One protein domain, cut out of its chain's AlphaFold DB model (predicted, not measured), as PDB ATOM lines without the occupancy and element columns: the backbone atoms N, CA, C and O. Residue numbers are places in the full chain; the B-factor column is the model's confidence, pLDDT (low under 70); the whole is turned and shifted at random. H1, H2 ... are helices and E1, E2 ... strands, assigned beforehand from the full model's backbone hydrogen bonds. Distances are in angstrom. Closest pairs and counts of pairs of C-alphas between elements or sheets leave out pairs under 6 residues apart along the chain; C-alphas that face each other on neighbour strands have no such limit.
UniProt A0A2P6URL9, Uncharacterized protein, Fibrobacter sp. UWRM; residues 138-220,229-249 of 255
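Overview. This is residues 138 to 220 and 229 to 249 of the 255 residues of an uncharacterized protein of Fibrobacter sp. UWRM (UniProt A0A2P6URL9). One long, kinked helix, H1, runs through the middle, with the shorter helices H3 and H4 on one side of it, H3 running opposite to H1 and H4 the same way, and a stretch holding the short strand E1 on the other side. H2 turns off across the last end of H1, and the loop of residues 138 to 154 lies beyond its first end. The printed part has 104 residues, with four named helices and then one named strand; the class is mostly helix. It is compact, with a radius of gyration of the C-alphas of 14.9 A and spans of 43 by 32 by 21 A.

Arrangement. H1, residues 155 to 176, has a kink of 38 degrees near residue 169. H2, residues 178 to 186, touches residues 170 to 175 of H1, about perpendicular at 73 degrees; their closest C-alphas, Pro 174 and Lys 181, are 4.4 A apart. H3, residues 191 to 198, only just touches H1, with 3 pairs of C-alphas within 8 A, the closest Leu 170 and Ile 191 at 6.5 A. H4, residues 204 to 216, touches H1 the same way at a shallow tilt of 30 degrees, with C-alphas 162 and 205 closest at 5.3 A. H3 and H4 touch only at the corner, C-alphas 198 and 204 being 4.9 A apart. E1, residues 236 to 238, pairs with no named strand; C-alphas 165 and 237, the closest of H1 and E1, are 6.1 A apart. Every O i to N i+4 pair is within hydrogen-bond range in H2 and H3, against 14 of 18 in H1 and 5 of 9 in H4.

Along the chain. H1 begins at C-alpha 155 (141.203, 95.949, 122.578) and is 30.1 A long; H2 is 12.2 A, H3 10.5 A and H4 12.9 A. E1, 6.5 A, ends at C-alpha 238 (137.020, 75.338, 125.619).

Size, cuts and confidence. The farthest C-alphas, Lys 139 and Ala 186, are 43.7 A apart. Residues 221 to 228 are not printed, and the gap is 26.6 A between C-alphas 220 and 229. No printed residue is under 70 in pLDDT.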
ATOM      1  N   SER A 138     153.067  96.031 120.441       89.50
ATOM      2  CA  SER A 138     153.885  97.235 120.617       89.50
ATOM      3  C   SER A 138     155.161  97.196 119.761       89.50
ATOM      4  O   SER A 138     155.563  98.219 119.208       89.50
ATOM      5  N   LYS A 139     155.769  96.014 119.602       92.44
ATOM      6  CA  LYS A 139     156.967  95.797 118.769       92.44
ATOM      7  C   LYS A 139     156.640  95.579 117.286       92.44
ATOM      8  O   LYS A 139     157.481  95.873 116.440       92.44
ATOM      9  N   HIS A 140     155.432  95.110 116.975       92.19
ATOM     10  CA  HIS A 140     154.968  94.771 115.625       92.19
ATOM     11  C   HIS A 140     153.648  95.496 115.300       92.19
ATOM     12  O   HIS A 140     152.609  94.862 115.102       92.19
ATOM     13  N   PRO A 141     153.648  96.840 115.215       90.88
ATOM     14  CA  PRO A 141     152.420  97.629 115.074       90.88
ATOM     15  C   PRO A 141     151.647  97.368 113.771       90.88
ATOM     16  O   PRO A 141     150.454  97.681 113.699       90.88
ATOM     17  N   ASN A 142     152.305  96.798 112.756       91.06
ATOM     18  CA  ASN A 142     151.693  96.404 111.483       91.06
ATOM     19  C   ASN A 142     150.870  95.110 111.589       91.06
ATOM     20  O   ASN A 142     150.003  94.880 110.754       91.06
ATOM     21  N   GLU A 143     151.135  94.280 112.598       90.31
ATOM     22  CA  GLU A 143     150.415  93.023 112.847       90.31
ATOM     23  C   GLU A 143     149.267  93.196 113.846       90.31
ATOM     24  O   GLU A 143     148.430  92.312 114.002       90.31
ATOM     25  N   CYS A 144     149.213  94.345 114.518       89.69
ATOM     26  CA  CYS A 144     148.112  94.706 115.400       89.69
ATOM     27  C   CYS A 144     146.811  94.883 114.587       89.69
ATOM     28  O   CYS A 144     146.835  95.586 113.565       89.69
ATOM     29  N   PRO A 145     145.678  94.298 115.028       90.44
ATOM     30  CA  PRO A 145     144.376  94.485 114.398       90.44
ATOM     31  C   PRO A 145     144.048  95.961 114.132       90.44
ATOM     32  O   PRO A 145     144.204  96.832 114.992       90.44
ATOM     33  N   GLN A 146     143.587  96.251 112.915       90.00
ATOM     34  CA  GLN A 146     143.245  97.604 112.464       90.00
ATOM     35  C   GLN A 146     141.799  97.952 112.831       90.00
ATOM     36  O   GLN A 146     140.952  98.125 111.960       90.00
ATOM     37  N   ILE A 147     141.530  98.030 114.133       90.44
ATOM     38  CA  ILE A 147     140.189  98.232 114.696       90.44
ATOM     39  C   ILE A 147     140.078  99.551 115.468       90.44
ATOM     40  O   ILE A 147     141.075 100.148 115.891       90.44
ATOM     41  N   MET A 148     138.844 100.009 115.664       87.44
ATOM     42  CA  MET A 148     138.529 101.091 116.595       87.44
ATOM     43  C   MET A 148     139.064 100.752 117.990       87.44
ATOM     44  O   MET A 148     139.010  99.606 118.420       87.44
ATOM     45  N   GLY A 149     139.620 101.744 118.688       82.06
ATOM     46  CA  GLY A 149     140.163 101.524 120.028       82.06
ATOM     47  C   GLY A 149     141.458 100.707 120.056       82.06
ATOM     48  O   GLY A 149     141.915 100.365 121.131       82.06
ATOM     49  N   ARG A 150     142.125 100.433 118.921       80.38
ATOM     50  CA  ARG A 150     143.394  99.662 118.889       80.38
ATOM     51  C   ARG A 150     144.542 100.211 119.753       80.38
ATOM     52  O   ARG A 150     145.526  99.510 119.955       80.38
ATOM     53  N   ASN A 151     144.443 101.466 120.198       78.75
ATOM     54  CA  ASN A 151     145.410 102.100 121.101       78.75
ATOM     55  C   ASN A 151     145.036 101.936 122.583       78.75
ATOM     56  O   ASN A 151     145.806 102.343 123.451       78.75
ATOM     57  N   GLU A 152     143.853 101.402 122.876       82.81
ATOM     58  CA  GLU A 152     143.445 101.050 124.229       82.81
ATOM     59  C   GLU A 152     144.184  99.785 124.691       82.81
ATOM     60  O   GLU A 152     144.604  98.977 123.854       82.81
ATOM     61  N   PRO A 153     144.379  99.611 126.011       76.56
ATOM     62  CA  PRO A 153     145.334  98.646 126.545       76.56
ATOM     63  C   PRO A 153     145.103  97.186 126.161       76.56
ATOM     64  O   PRO A 153     146.055  96.425 126.233       76.56
ATOM     65  N   ASP A 154     143.891  96.773 125.798       87.31
ATOM     66  CA  ASP A 154     143.542  95.362 125.616       87.31
ATOM     67  C   ASP A 154     142.655  95.066 124.396       87.31
ATOM     68  O   ASP A 154     142.479  93.899 124.043       87.31
ATOM     69  N   THR A 155     142.165  96.086 123.688       89.94
ATOM     70  CA  THR A 155     141.203  95.949 122.578       89.94
ATOM     71  C   THR A 155     141.694  95.039 121.449       89.94
ATOM     72  O   THR A 155     140.929  94.234 120.919       89.94
ATOM     73  N   CYS A 156     142.987  95.080 121.117       90.94
ATOM     74  CA  CYS A 156     143.567  94.176 120.118       90.94
ATOM     75  C   CYS A 156     143.531  92.700 120.548       90.94
ATOM     76  O   CYS A 156     143.236  91.836 119.726       90.94
ATOM     77  N   VAL A 157     143.779  92.407 121.829       91.56
ATOM     78  CA  VAL A 157     143.720  91.035 122.350       91.56
ATOM     79  C   VAL A 157     142.270  90.588 122.511       91.56
ATOM     80  O   VAL A 157     141.939  89.467 122.136       91.56
ATOM     81  N   ARG A 158     141.375  91.477 122.965       92.56
ATOM     82  CA  ARG A 158     139.925  91.216 123.011       92.56
ATOM     83  C   ARG A 158     139.365  90.842 121.639       92.56
ATOM     84  O   ARG A 158     138.519  89.954 121.567       92.56
ATOM     85  N   TYR A 159     139.837  91.490 120.575       94.12
ATOM     86  CA  TYR A 159     139.474  91.150 119.199       94.12
ATOM     87  C   TYR A 159     139.983  89.761 118.800       94.12
ATOM     88  O   TYR A 159     139.229  88.969 118.242       94.12
ATOM     89  N   GLU A 160     141.236  89.415 119.115       93.44
ATOM     90  CA  GLU A 160     141.743  88.064 118.839       93.44
ATOM     91  C   GLU A 160     140.974  86.984 119.603       93.44
ATOM     92  O   GLU A 160     140.719  85.913 119.053       93.44
ATOM     93  N   MET A 161     140.560  87.275 120.839       94.88
ATOM     94  CA  MET A 161     139.693  86.393 121.620       94.88
ATOM     95  C   MET A 161     138.328  86.198 120.946       94.88
ATOM     96  O   MET A 161     137.843  85.067 120.884       94.88
ATOM     97  N   ASP A 162     137.737  87.253 120.383       95.62
ATOM     98  CA  ASP A 162     136.472  87.157 119.642       95.62
ATOM     99  C   ASP A 162     136.620  86.314 118.374       95.62
ATOM    100  O   ASP A 162     135.804  85.428 118.119       95.62
ATOM    101  N   ILE A 163     137.686  86.525 117.599       96.00
ATOM    102  CA  ILE A 163     137.952  85.732 116.393       96.00
ATOM    103  C   ILE A 163     138.210  84.262 116.733       96.00
ATOM    104  O   ILE A 163     137.705  83.382 116.037       96.00
ATOM    105  N   ALA A 164     138.962  83.977 117.799       96.06
ATOM    106  CA  ALA A 164     139.205  82.607 118.244       96.06
ATOM    107  C   ALA A 164     137.909  81.921 118.704       96.06
ATOM    108  O   ALA A 164     137.669  80.775 118.331       96.06
ATOM    109  N   TYR A 165     137.040  82.632 119.431       97.19
ATOM    110  CA  TYR A 165     135.724  82.122 119.825       97.19
ATOM    111  C   TYR A 165     134.852  81.805 118.612       97.19
ATOM    112  O   TYR A 165     134.343  80.695 118.489       97.19
ATOM    113  N   LEU A 166     134.713  82.762 117.689       97.38
ATOM    114  CA  LEU A 166     133.933  82.589 116.462       97.38
ATOM    115  C   LEU A 166     134.457  81.418 115.635       97.38
ATOM    116  O   LEU A 166     133.672  80.620 115.133       97.38
ATOM    117  N   LYS A 167     135.780  81.278 115.530       97.38
ATOM    118  CA  LYS A 167     136.389  80.144 114.839       97.38
ATOM    119  C   LYS A 167     136.011  78.817 115.501       97.38
ATOM    120  O   LYS A 167     135.641  77.882 114.796       97.38
ATOM    121  N   GLU A 168     136.073  78.744 116.830       97.50
ATOM    122  CA  GLU A 168     135.682  77.546 117.574       97.50
ATOM    123  C   GLU A 168     134.220  77.182 117.293       97.50
ATOM    124  O   GLU A 168     133.937  76.071 116.852       97.50
ATOM    125  N   ILE A 169     133.289  78.125 117.467       97.38
ATOM    126  CA  ILE A 169     131.854  77.838 117.358       97.38
ATOM    127  C   ILE A 169     131.353  77.683 115.919       97.38
ATOM    128  O   ILE A 169     130.265  77.157 115.719       97.38
ATOM    129  N   LEU A 170     132.083  78.163 114.914       97.81
ATOM    130  CA  LEU A 170     131.672  78.045 113.513       97.81
ATOM    131  C   LEU A 170     132.324  76.853 112.813       97.81
ATOM    132  O   LEU A 170     131.700  76.247 111.946       97.81
ATOM    133  N   PHE A 171     133.557  76.502 113.185       97.75
ATOM    134  CA  PHE A 171     134.333  75.493 112.464       97.75
ATOM    135  C   PHE A 171     134.705  74.279 113.309       97.75
ATOM    136  O   PHE A 171     134.711  73.176 112.772       97.75
ATOM    137  N   GLU A 172     135.042  74.438 114.591       97.38
ATOM    138  CA  GLU A 172     135.614  73.342 115.388       97.38
ATOM    139  C   GLU A 172     134.557  72.585 116.195       97.38
ATOM    140  O   GLU A 172     134.384  71.381 115.998       97.38
ATOM    141  N   TYR A 173     133.770  73.277 117.019       97.62
ATOM    142  CA  TYR A 173     132.757  72.663 117.878       97.62
ATOM    143  C   TYR A 173     131.708  71.820 117.116       97.62
ATOM    144  O   TYR A 173     131.395  70.719 117.573       97.62
ATOM    145  N   PRO A 174     131.209  72.217 115.921       97.75
ATOM    146  CA  PRO A 174     130.301  71.378 115.123       97.75
ATOM    147  C   PRO A 174     130.880  70.020 114.691       97.75
ATOM    148  O   PRO A 174     130.128  69.134 114.285       97.75
ATOM    149  N   LYS A 175     132.209  69.846 114.724       97.44
ATOM    150  CA  LYS A 175     132.862  68.556 114.443       97.44
ATOM    151  C   LYS A 175     132.778  67.609 115.641       97.44
ATOM    152  O   LYS A 175     132.811  66.395 115.452       97.44
ATOM    153  N   GLU A 176     132.704  68.164 116.849       95.62
ATOM    154  CA  GLU A 176     132.710  67.433 118.119       95.62
ATOM    155  C   GLU A 176     131.280  67.190 118.641       95.62
ATOM    156  O   GLU A 176     131.036  66.168 119.282       95.62
ATOM    157  N   ASP A 177     130.321  68.068 118.315       97.75
ATOM    158  CA  ASP A 177     128.940  67.983 118.795       97.75
ATOM    159  C   ASP A 177     127.880  68.000 117.677       97.75
ATOM    160  O   ASP A 177     127.670  68.990 116.971       97.75
ATOM    161  N   ALA A 178     127.159  66.882 117.541       97.56
ATOM    162  CA  ALA A 178     126.161  66.695 116.488       97.56
ATOM    163  C   ALA A 178     124.879  67.524 116.688       97.56
ATOM    164  O   ALA A 178     124.229  67.876 115.703       97.56
ATOM    165  N   GLU A 179     124.499  67.823 117.931       98.00
ATOM    166  CA  GLU A 179     123.309  68.622 118.239       98.00
ATOM    167  C   GLU A 179     123.552  70.085 117.860       98.00
ATOM    168  O   GLU A 179     122.756  70.693 117.144       98.00
ATOM    169  N   TYR A 180     124.703  70.623 118.256       98.31
ATOM    170  CA  TYR A 180     125.120  71.960 117.878       98.31
ATOM    171  C   TYR A 180     125.329  72.087 116.368       98.31
ATOM    172  O   TYR A 180     124.911  73.079 115.773       98.31
ATOM    173  N   LYS A 181     125.890  71.064 115.707       98.25
ATOM    174  CA  LYS A 181     125.976  71.044 114.241       98.25
ATOM    175  C   LYS A 181     124.599  71.187 113.584       98.25
ATOM    176  O   LYS A 181     124.456  71.972 112.654       98.25
ATOM    177  N   GLN A 182     123.585  70.463 114.063       98.12
ATOM    178  CA  GLN A 182     122.221  70.587 113.534       98.12
ATOM    179  C   GLN A 182     121.642  71.985 113.767       98.12
ATOM    180  O   GLN A 182     120.987  72.528 112.879       98.12
ATOM    181  N   LEU A 183     121.901  72.576 114.937       98.19
ATOM    182  CA  LEU A 183     121.499  73.947 115.246       98.19
ATOM    183  C   LEU A 183     122.166  74.962 114.300       98.19
ATOM    184  O   LEU A 183     121.495  75.866 113.799       98.19
ATOM    185  N   LEU A 184     123.462  74.792 114.029       98.19
ATOM    186  CA  LEU A 184     124.225  75.619 113.100       98.19
ATOM    187  C   LEU A 184     123.704  75.476 111.665       98.19
ATOM    188  O   LEU A 184     123.404  76.484 111.031       98.19
ATOM    189  N   ASP A 185     123.503  74.249 111.177       97.62
ATOM    190  CA  ASP A 185     122.960  73.990 109.837       97.62
ATOM    191  C   ASP A 185     121.557  74.612 109.674       97.62
ATOM    192  O   ASP A 185     121.247  75.231 108.654       97.62
ATOM    193  N   ALA A 186     120.711  74.504 110.704       97.50
ATOM    194  CA  ALA A 186     119.363  75.069 110.712       97.50
ATOM    195  C   ALA A 186     119.341  76.606 110.738       97.50
ATOM    196  O   ALA A 186     118.337  77.203 110.350       97.50
ATOM    197  N   SER A 187     120.429  77.256 111.168       96.44
ATOM    198  CA  SER A 187     120.533  78.718 111.137       96.44
ATOM    199  C   SER A 187     120.627  79.279 109.711       96.44
ATOM    200  O   SER A 187     120.334  80.455 109.500       96.44
ATOM    201  N   GLY A 188     121.009  78.447 108.732       95.31
ATOM    202  CA  GLY A 188     121.125  78.827 107.324       95.31
ATOM    203  C   GLY A 188     122.254  79.815 107.021       95.31
ATOM    204  O   GLY A 188     122.271  80.384 105.930       95.31
ATOM    205  N   ILE A 189     123.177  80.045 107.961       95.94
ATOM    206  CA  ILE A 189     124.305  80.955 107.748       95.94
ATOM    207  C   ILE A 189     125.305  80.365 106.750       95.94
ATOM    208  O   ILE A 189     125.622  79.176 106.783       95.94
ATOM    209  N   ASN A 190     125.852  81.219 105.885       97.00
ATOM    210  CA  ASN A 190     127.045  80.891 105.115       97.00
ATOM    211  C   ASN A 190     128.261  81.120 106.019       97.00
ATOM    212  O   ASN A 190     128.630  82.269 106.266       97.00
ATOM    213  N   ILE A 191     128.829  80.043 106.565       97.50
ATOM    214  CA  ILE A 191     129.853  80.103 107.616       97.50
ATOM    215  C   ILE A 191     131.086  80.889 107.152       97.50
ATOM    216  O   ILE A 191     131.531  81.799 107.852       97.50
ATOM    217  N   GLU A 192     131.624  80.572 105.976       97.81
ATOM    218  CA  GLU A 192     132.839  81.190 105.447       97.81
ATOM    219  C   GLU A 192     132.644  82.679 105.156       97.81
ATOM    220  O   GLU A 192     133.475  83.502 105.542       97.81
ATOM    221  N   GLU A 193     131.533  83.037 104.509       97.69
ATOM    222  CA  GLU A 193     131.204  84.431 104.201       97.69
ATOM    223  C   GLU A 193     130.986  85.240 105.480       97.69
ATOM    224  O   GLU A 193     131.606  86.288 105.660       97.69
ATOM    225  N   THR A 194     130.196  84.701 106.413       97.44
ATOM    226  CA  THR A 194     129.918  85.336 107.708       97.44
ATOM    227  C   THR A 194     131.212  85.574 108.481       97.44
ATOM    228  O   THR A 194     131.445  86.671 108.984       97.44
ATOM    229  N   PHE A 195     132.093  84.574 108.560       97.94
ATOM    230  CA  PHE A 195     133.356  84.708 109.280       97.94
ATOM    231  C   PHE A 195     134.273  85.767 108.649       97.94
ATOM    232  O   PHE A 195     134.838  86.598 109.362       97.94
ATOM    233  N   GLU A 196     134.392  85.796 107.320       97.38
ATOM    234  CA  GLU A 196     135.206  86.796 106.622       97.38
ATOM    235  C   GLU A 196     134.631  88.218 106.699       97.38
ATOM    236  O   GLU A 196     135.389  89.191 106.678       97.38
ATOM    237  N   GLU A 197     133.313  88.373 106.806       97.00
ATOM    238  CA  GLU A 197     132.683  89.661 107.100       97.00
ATOM    239  C   GLU A 197     132.984  90.120 108.525       97.00
ATOM    240  O   GLU A 197     133.487  91.229 108.713       97.00
ATOM    241  N   LEU A 198     132.773  89.254 109.518       96.88
ATOM    242  CA  LEU A 198     133.004  89.565 110.931       96.88
ATOM    243  C   LEU A 198     134.453  89.969 111.206       96.88
ATOM    244  O   LEU A 198     134.696  90.898 111.975       96.88
ATOM    245  N   ARG A 199     135.430  89.358 110.527       95.25
ATOM    246  CA  ARG A 199     136.849  89.742 110.633       95.25
ATOM    247  C   ARG A 199     137.134  91.190 110.224       95.25
ATOM    248  O   ARG A 199     138.161  91.734 110.618       95.25
ATOM    249  N   LYS A 200     136.261  91.830 109.451       94.44
ATOM    250  CA  LYS A 200     136.427  93.226 109.009       94.44
ATOM    251  C   LYS A 200     135.787  94.229 109.970       94.44
ATOM    252  O   LYS A 200     135.913  95.433 109.760       94.44
ATOM    253  N   THR A 201     135.090  93.743 110.992       94.56
ATOM    254  CA  THR A 201     134.360  94.559 111.961       94.56
ATOM    255  C   THR A 201     135.234  94.923 113.161       94.56
ATOM    256  O   THR A 201     136.289  94.328 113.384       94.56
ATOM    257  N   ASN A 202     134.796  95.908 113.950       93.12
ATOM    258  CA  ASN A 202     135.502  96.298 115.175       93.12
ATOM    259  C   ASN A 202     135.183  95.370 116.355       93.12
ATOM    260  O   ASN A 202     136.041  95.174 117.212       93.12
ATOM    261  N   PHE A 203     133.972  94.800 116.388       92.69
ATOM    262  CA  PHE A 203     133.465  93.988 117.499       92.69
ATOM    263  C   PHE A 203     132.823  92.688 116.979       92.69
ATOM    264  O   PHE A 203     131.601  92.533 117.048       92.69
ATOM    265  N   PRO A 204     133.624  91.739 116.457       95.44
ATOM    266  CA  PRO A 204     133.115  90.577 115.725       95.44
ATOM    267  C   PRO A 204     132.113  89.737 116.518       95.44
ATOM    268  O   PRO A 204     131.062  89.363 116.003       95.44
ATOM    269  N   LEU A 205     132.410  89.441 117.787       95.50
ATOM    270  CA  LEU A 205     131.529  88.599 118.593       95.50
ATOM    271  C   LEU A 205     130.217  89.308 118.941       95.50
ATOM    272  O   LEU A 205     129.163  88.677 118.911       95.50
ATOM    273  N   TYR A 206     130.268  90.612 119.218       94.88
ATOM    274  CA  TYR A 206     129.070  91.410 119.472       94.88
ATOM    275  C   TYR A 206     128.157  91.437 118.237       94.88
ATOM    276  O   TYR A 206     126.971  91.129 118.340       94.88
ATOM    277  N   GLU A 207     128.711  91.710 117.053       95.94
ATOM    278  CA  GLU A 207     127.932  91.731 115.807       95.94
ATOM    279  C   GLU A 207     127.352  90.356 115.445       95.94
ATOM    280  O   GLU A 207     126.237  90.260 114.924       95.94
ATOM    281  N   PHE A 208     128.080  89.275 115.745       96.88
ATOM    282  CA  PHE A 208     127.558  87.921 115.586       96.88
ATOM    283  C   PHE A 208     126.407  87.640 116.558       96.88
ATOM    284  O   PHE A 208     125.371  87.110 116.154       96.88
ATOM    285  N   LEU A 209     126.559  88.030 117.826       95.12
ATOM    286  CA  LEU A 209     125.547  87.862 118.868       95.12
ATOM    287  C   LEU A 209     124.231  88.565 118.538       95.12
ATOM    288  O   LEU A 209     123.172  87.972 118.739       95.12
ATOM    289  N   GLU A 210     124.278  89.782 117.991       94.38
ATOM    290  CA  GLU A 210     123.071  90.534 117.616       94.38
ATOM    291  C   GLU A 210     122.180  89.776 116.619       94.38
ATOM    292  O   GLU A 210     120.958  89.929 116.636       94.38
ATOM    293  N   LYS A 211     122.777  88.936 115.766       94.25
ATOM    294  CA  LYS A 211     122.071  88.198 114.706       94.25
ATOM    295  C   LYS A 211     121.853  86.721 115.037       94.25
ATOM    296  O   LYS A 211     120.884  86.128 114.567       94.25
ATOM    297  N   HIS A 212     122.735  86.132 115.842       95.88
ATOM    298  CA  HIS A 212     122.836  84.685 116.050       95.88
ATOM    299  C   HIS A 212     122.922  84.300 117.532       95.88
ATOM    300  O   HIS A 212     123.586  83.333 117.910       95.88
ATOM    301  N   LEU A 213     122.216  85.042 118.390       94.69
ATOM    302  CA  LEU A 213     122.190  84.827 119.836       94.69
ATOM    303  C   LEU A 213     121.872  83.374 120.236       94.69
ATOM    304  O   LEU A 213     122.390  82.881 121.232       94.69
ATOM    305  N   ASN A 214     121.039  82.667 119.468       95.25
ATOM    306  CA  ASN A 214     120.705  81.261 119.717       95.25
ATOM    307  C   ASN A 214     121.915  80.321 119.599       95.25
ATOM    308  O   ASN A 214     121.979  79.351 120.351       95.25
ATOM    309  N   LEU A 215     122.861  80.606 118.696       97.12
ATOM    310  CA  LEU A 215     124.084  79.816 118.541       97.12
ATOM    311  C   LEU A 215     125.001  80.001 119.750       97.12
ATOM    312  O   LEU A 215     125.533  79.032 120.276       97.12
ATOM    313  N   VAL A 216     125.124  81.228 120.259       95.88
ATOM    314  CA  VAL A 216     125.958  81.489 121.441       95.88
ATOM    315  C   VAL A 216     125.292  81.005 122.733       95.88
ATOM    316  O   VAL A 216     125.959  80.424 123.579       95.88
ATOM    317  N   ASN A 217     123.968  81.141 122.864       95.56
ATOM    318  CA  ASN A 217     123.208  80.673 124.032       95.56
ATOM    319  C   ASN A 217     123.188  79.147 124.211       95.56
ATOM    320  O   ASN A 217     122.685  78.671 125.232       95.56
ATOM    321  N   TYR A 218     123.696  78.391 123.237       97.44
ATOM    322  CA  TYR A 218     123.935  76.960 123.380       97.44
ATOM    323  C   TYR A 218     124.999  76.662 124.449       97.44
ATOM    324  O   TYR A 218     124.934  75.637 125.133       97.44
ATOM    325  N   PHE A 219     125.957  77.573 124.617       96.50
ATOM    326  CA  PHE A 219     127.107  77.397 125.489       96.50
ATOM    327  C   PHE A 219     126.885  77.982 126.886       96.50
ATOM    328  O   PHE A 219     126.068  78.884 127.096       96.50
ATOM    329  N   ASP A 220     127.628  77.434 127.846       95.00
ATOM    330  CA  ASP A 220     127.830  78.016 129.166       95.00
ATOM    331  C   ASP A 220     128.311  79.471 129.035       95.00
ATOM    332  O   ASP A 220     128.895  79.875 128.029       95.00
ATOM    333  N   GLU A 229     152.283  79.516 121.924       82.38
ATOM    334  CA  GLU A 229     153.309  80.554 121.875       82.38
ATOM    335  C   GLU A 229     152.681  81.955 121.910       82.38
ATOM    336  O   GLU A 229     151.728  82.254 121.194       82.38
ATOM    337  N   SER A 230     153.242  82.854 122.721       76.81
ATOM    338  CA  SER A 230     152.636  84.160 123.025       76.81
ATOM    339  C   SER A 230     152.579  85.154 121.855       76.81
ATOM    340  O   SER A 230     152.006  86.234 121.985       76.81
ATOM    341  N   HIS A 231     153.212  84.833 120.726       76.81
ATOM    342  CA  HIS A 231     153.154  85.633 119.500       76.81
ATOM    343  C   HIS A 231     152.092  85.135 118.507       76.81
ATOM    344  O   HIS A 231     151.901  85.753 117.460       76.81
ATOM    345  N   LEU A 232     151.398  84.044 118.830       85.06
ATOM    346  CA  LEU A 232     150.298  83.497 118.044       85.06
ATOM    347  C   LEU A 232     148.970  83.752 118.765       85.06
ATOM    348  O   LEU A 232     148.973  83.805 119.996       85.06
ATOM    349  N   PRO A 233     147.844  83.885 118.041       84.25
ATOM    350  CA  PRO A 233     146.508  83.937 118.637       84.25
ATOM    351  C   PRO A 233     146.186  82.691 119.487       84.25
ATOM    352  O   PRO A 233     146.877  81.672 119.366       84.25
ATOM    353  N   PRO A 234     145.123  82.724 120.316       89.88
ATOM    354  CA  PRO A 234     144.698  81.560 121.087       89.88
ATOM    355  C   PRO A 234     144.464  80.332 120.197       89.88
ATOM    356  O   PRO A 234     143.938  80.435 119.088       89.88
ATOM    357  N   SER A 235     144.873  79.163 120.689       87.00
ATOM    358  CA  SER A 235     144.943  77.925 119.900       87.00
ATOM    359  C   SER A 235     143.629  77.142 119.858       87.00
ATOM    360  O   SER A 235     143.313  76.543 118.832       87.00
ATOM    361  N   LYS A 236     142.875  77.152 120.962       91.94
ATOM    362  CA  LYS A 236     141.568  76.502 121.119       91.94
ATOM    363  C   LYS A 236     140.744  77.273 122.146       91.94
ATOM    364  O   LYS A 236     141.315  77.852 123.075       91.94
ATOM    365  N   VAL A 237     139.422  77.241 122.018       95.75
ATOM    366  CA  VAL A 237     138.507  77.742 123.048       95.75
ATOM    367  C   VAL A 237     137.727  76.566 123.624       95.75
ATOM    368  O   VAL A 237     137.049  75.840 122.908       95.75
ATOM    369  N   LYS A 238     137.837  76.339 124.932       95.88
ATOM    370  CA  LYS A 238     137.020  75.338 125.619       95.88
ATOM    371  C   LYS A 238     135.656  75.925 125.936       95.88
ATOM    372  O   LYS A 238     135.561  76.994 126.541       95.88
ATOM    373  N   LEU A 239     134.628  75.176 125.557       96.00
ATOM    374  CA  LEU A 239     133.223  75.513 125.729       96.00
ATOM    375  C   LEU A 239     132.497  74.326 126.358       96.00
ATOM    376  O   LEU A 239     132.806  73.171 126.059       96.00
ATOM    377  N   ARG A 240     131.507  74.613 127.200       95.56
ATOM    378  CA  ARG A 240     130.568  73.618 127.730       95.56
ATOM    379  C   ARG A 240     129.157  73.961 127.293       95.56
ATOM    380  O   ARG A 240     128.880  75.115 126.982       95.56
ATOM    381  N   LYS A 241     128.264  72.977 127.270       96.06
ATOM    382  CA  LYS A 241     126.851  73.221 126.971       96.06
ATOM    383  C   LYS A 241     126.174  73.889 128.156       96.06
ATOM    384  O   LYS A 241     126.350  73.457 129.290       96.06
ATOM    385  N   LYS A 242     125.300  74.853 127.884       95.12
ATOM    386  CA  LYS A 242     124.456  75.484 128.910       95.12
ATOM    387  C   LYS A 242     123.444  74.523 129.536       95.12
ATOM    388  O   LYS A 242     122.958  74.759 130.636       95.12
ATOM    389  N   SER A 243     123.057  73.485 128.794       94.38
ATOM    390  CA  SER A 243     122.108  72.464 129.247       94.38
ATOM    391  C   SER A 243     122.711  71.494 130.263       94.38
ATOM    392  O   SER A 243     121.966  70.803 130.957       94.38
ATOM    393  N   GLU A 244     124.039  71.438 130.363       93.25
ATOM    394  CA  GLU A 244     124.736  70.684 131.397       93.25
ATOM    395  C   GLU A 244     124.774  71.477 132.705       93.25
ATOM    396  O   GLU A 244     124.705  72.705 132.720       93.25
ATOM    397  N   GLN A 245     124.895  70.771 133.831       92.06
ATOM    398  CA  GLN A 245     125.143  71.430 135.107       92.06
ATOM    399  C   GLN A 245     126.474  72.189 135.032       92.06
ATOM    400  O   GLN A 245     127.492  71.598 134.663       92.06
ATOM    401  N   HIS A 246     126.461  73.471 135.410       92.00
ATOM    402  CA  HIS A 246     127.681  74.269 135.472       92.00
ATOM    403  C   HIS A 246     128.697  73.607 136.405       92.00
ATOM    404  O   HIS A 246     128.376  73.189 137.521       92.00
ATOM    405  N   VAL A 247     129.931  73.538 135.925       93.38
ATOM    406  CA  VAL A 247     131.107  73.136 136.688       93.38
ATOM    407  C   VAL A 247     132.087  74.295 136.586       93.38
ATOM    408  O   VAL A 247     132.268  74.832 135.497       93.38
ATOM    409  N   GLU A 248     132.735  74.647 137.691       94.56
ATOM    410  CA  GLU A 248     133.727  75.725 137.753       94.56
ATOM    411  C   GLU A 248     134.833  75.535 136.694       94.56
ATOM    412  O   GLU A 248     135.303  74.413 136.457       94.56
ATOM    413  N   THR A 249     135.277  76.626 136.064       93.94
ATOM    414  CA  THR A 249     136.226  76.624 134.936       93.94
ATOM    415  C   THR A 249     137.565  75.984 135.279       93.94
ATOM    416  O   THR A 249     138.222  75.415 134.405       93.94
TER     417      THR A 249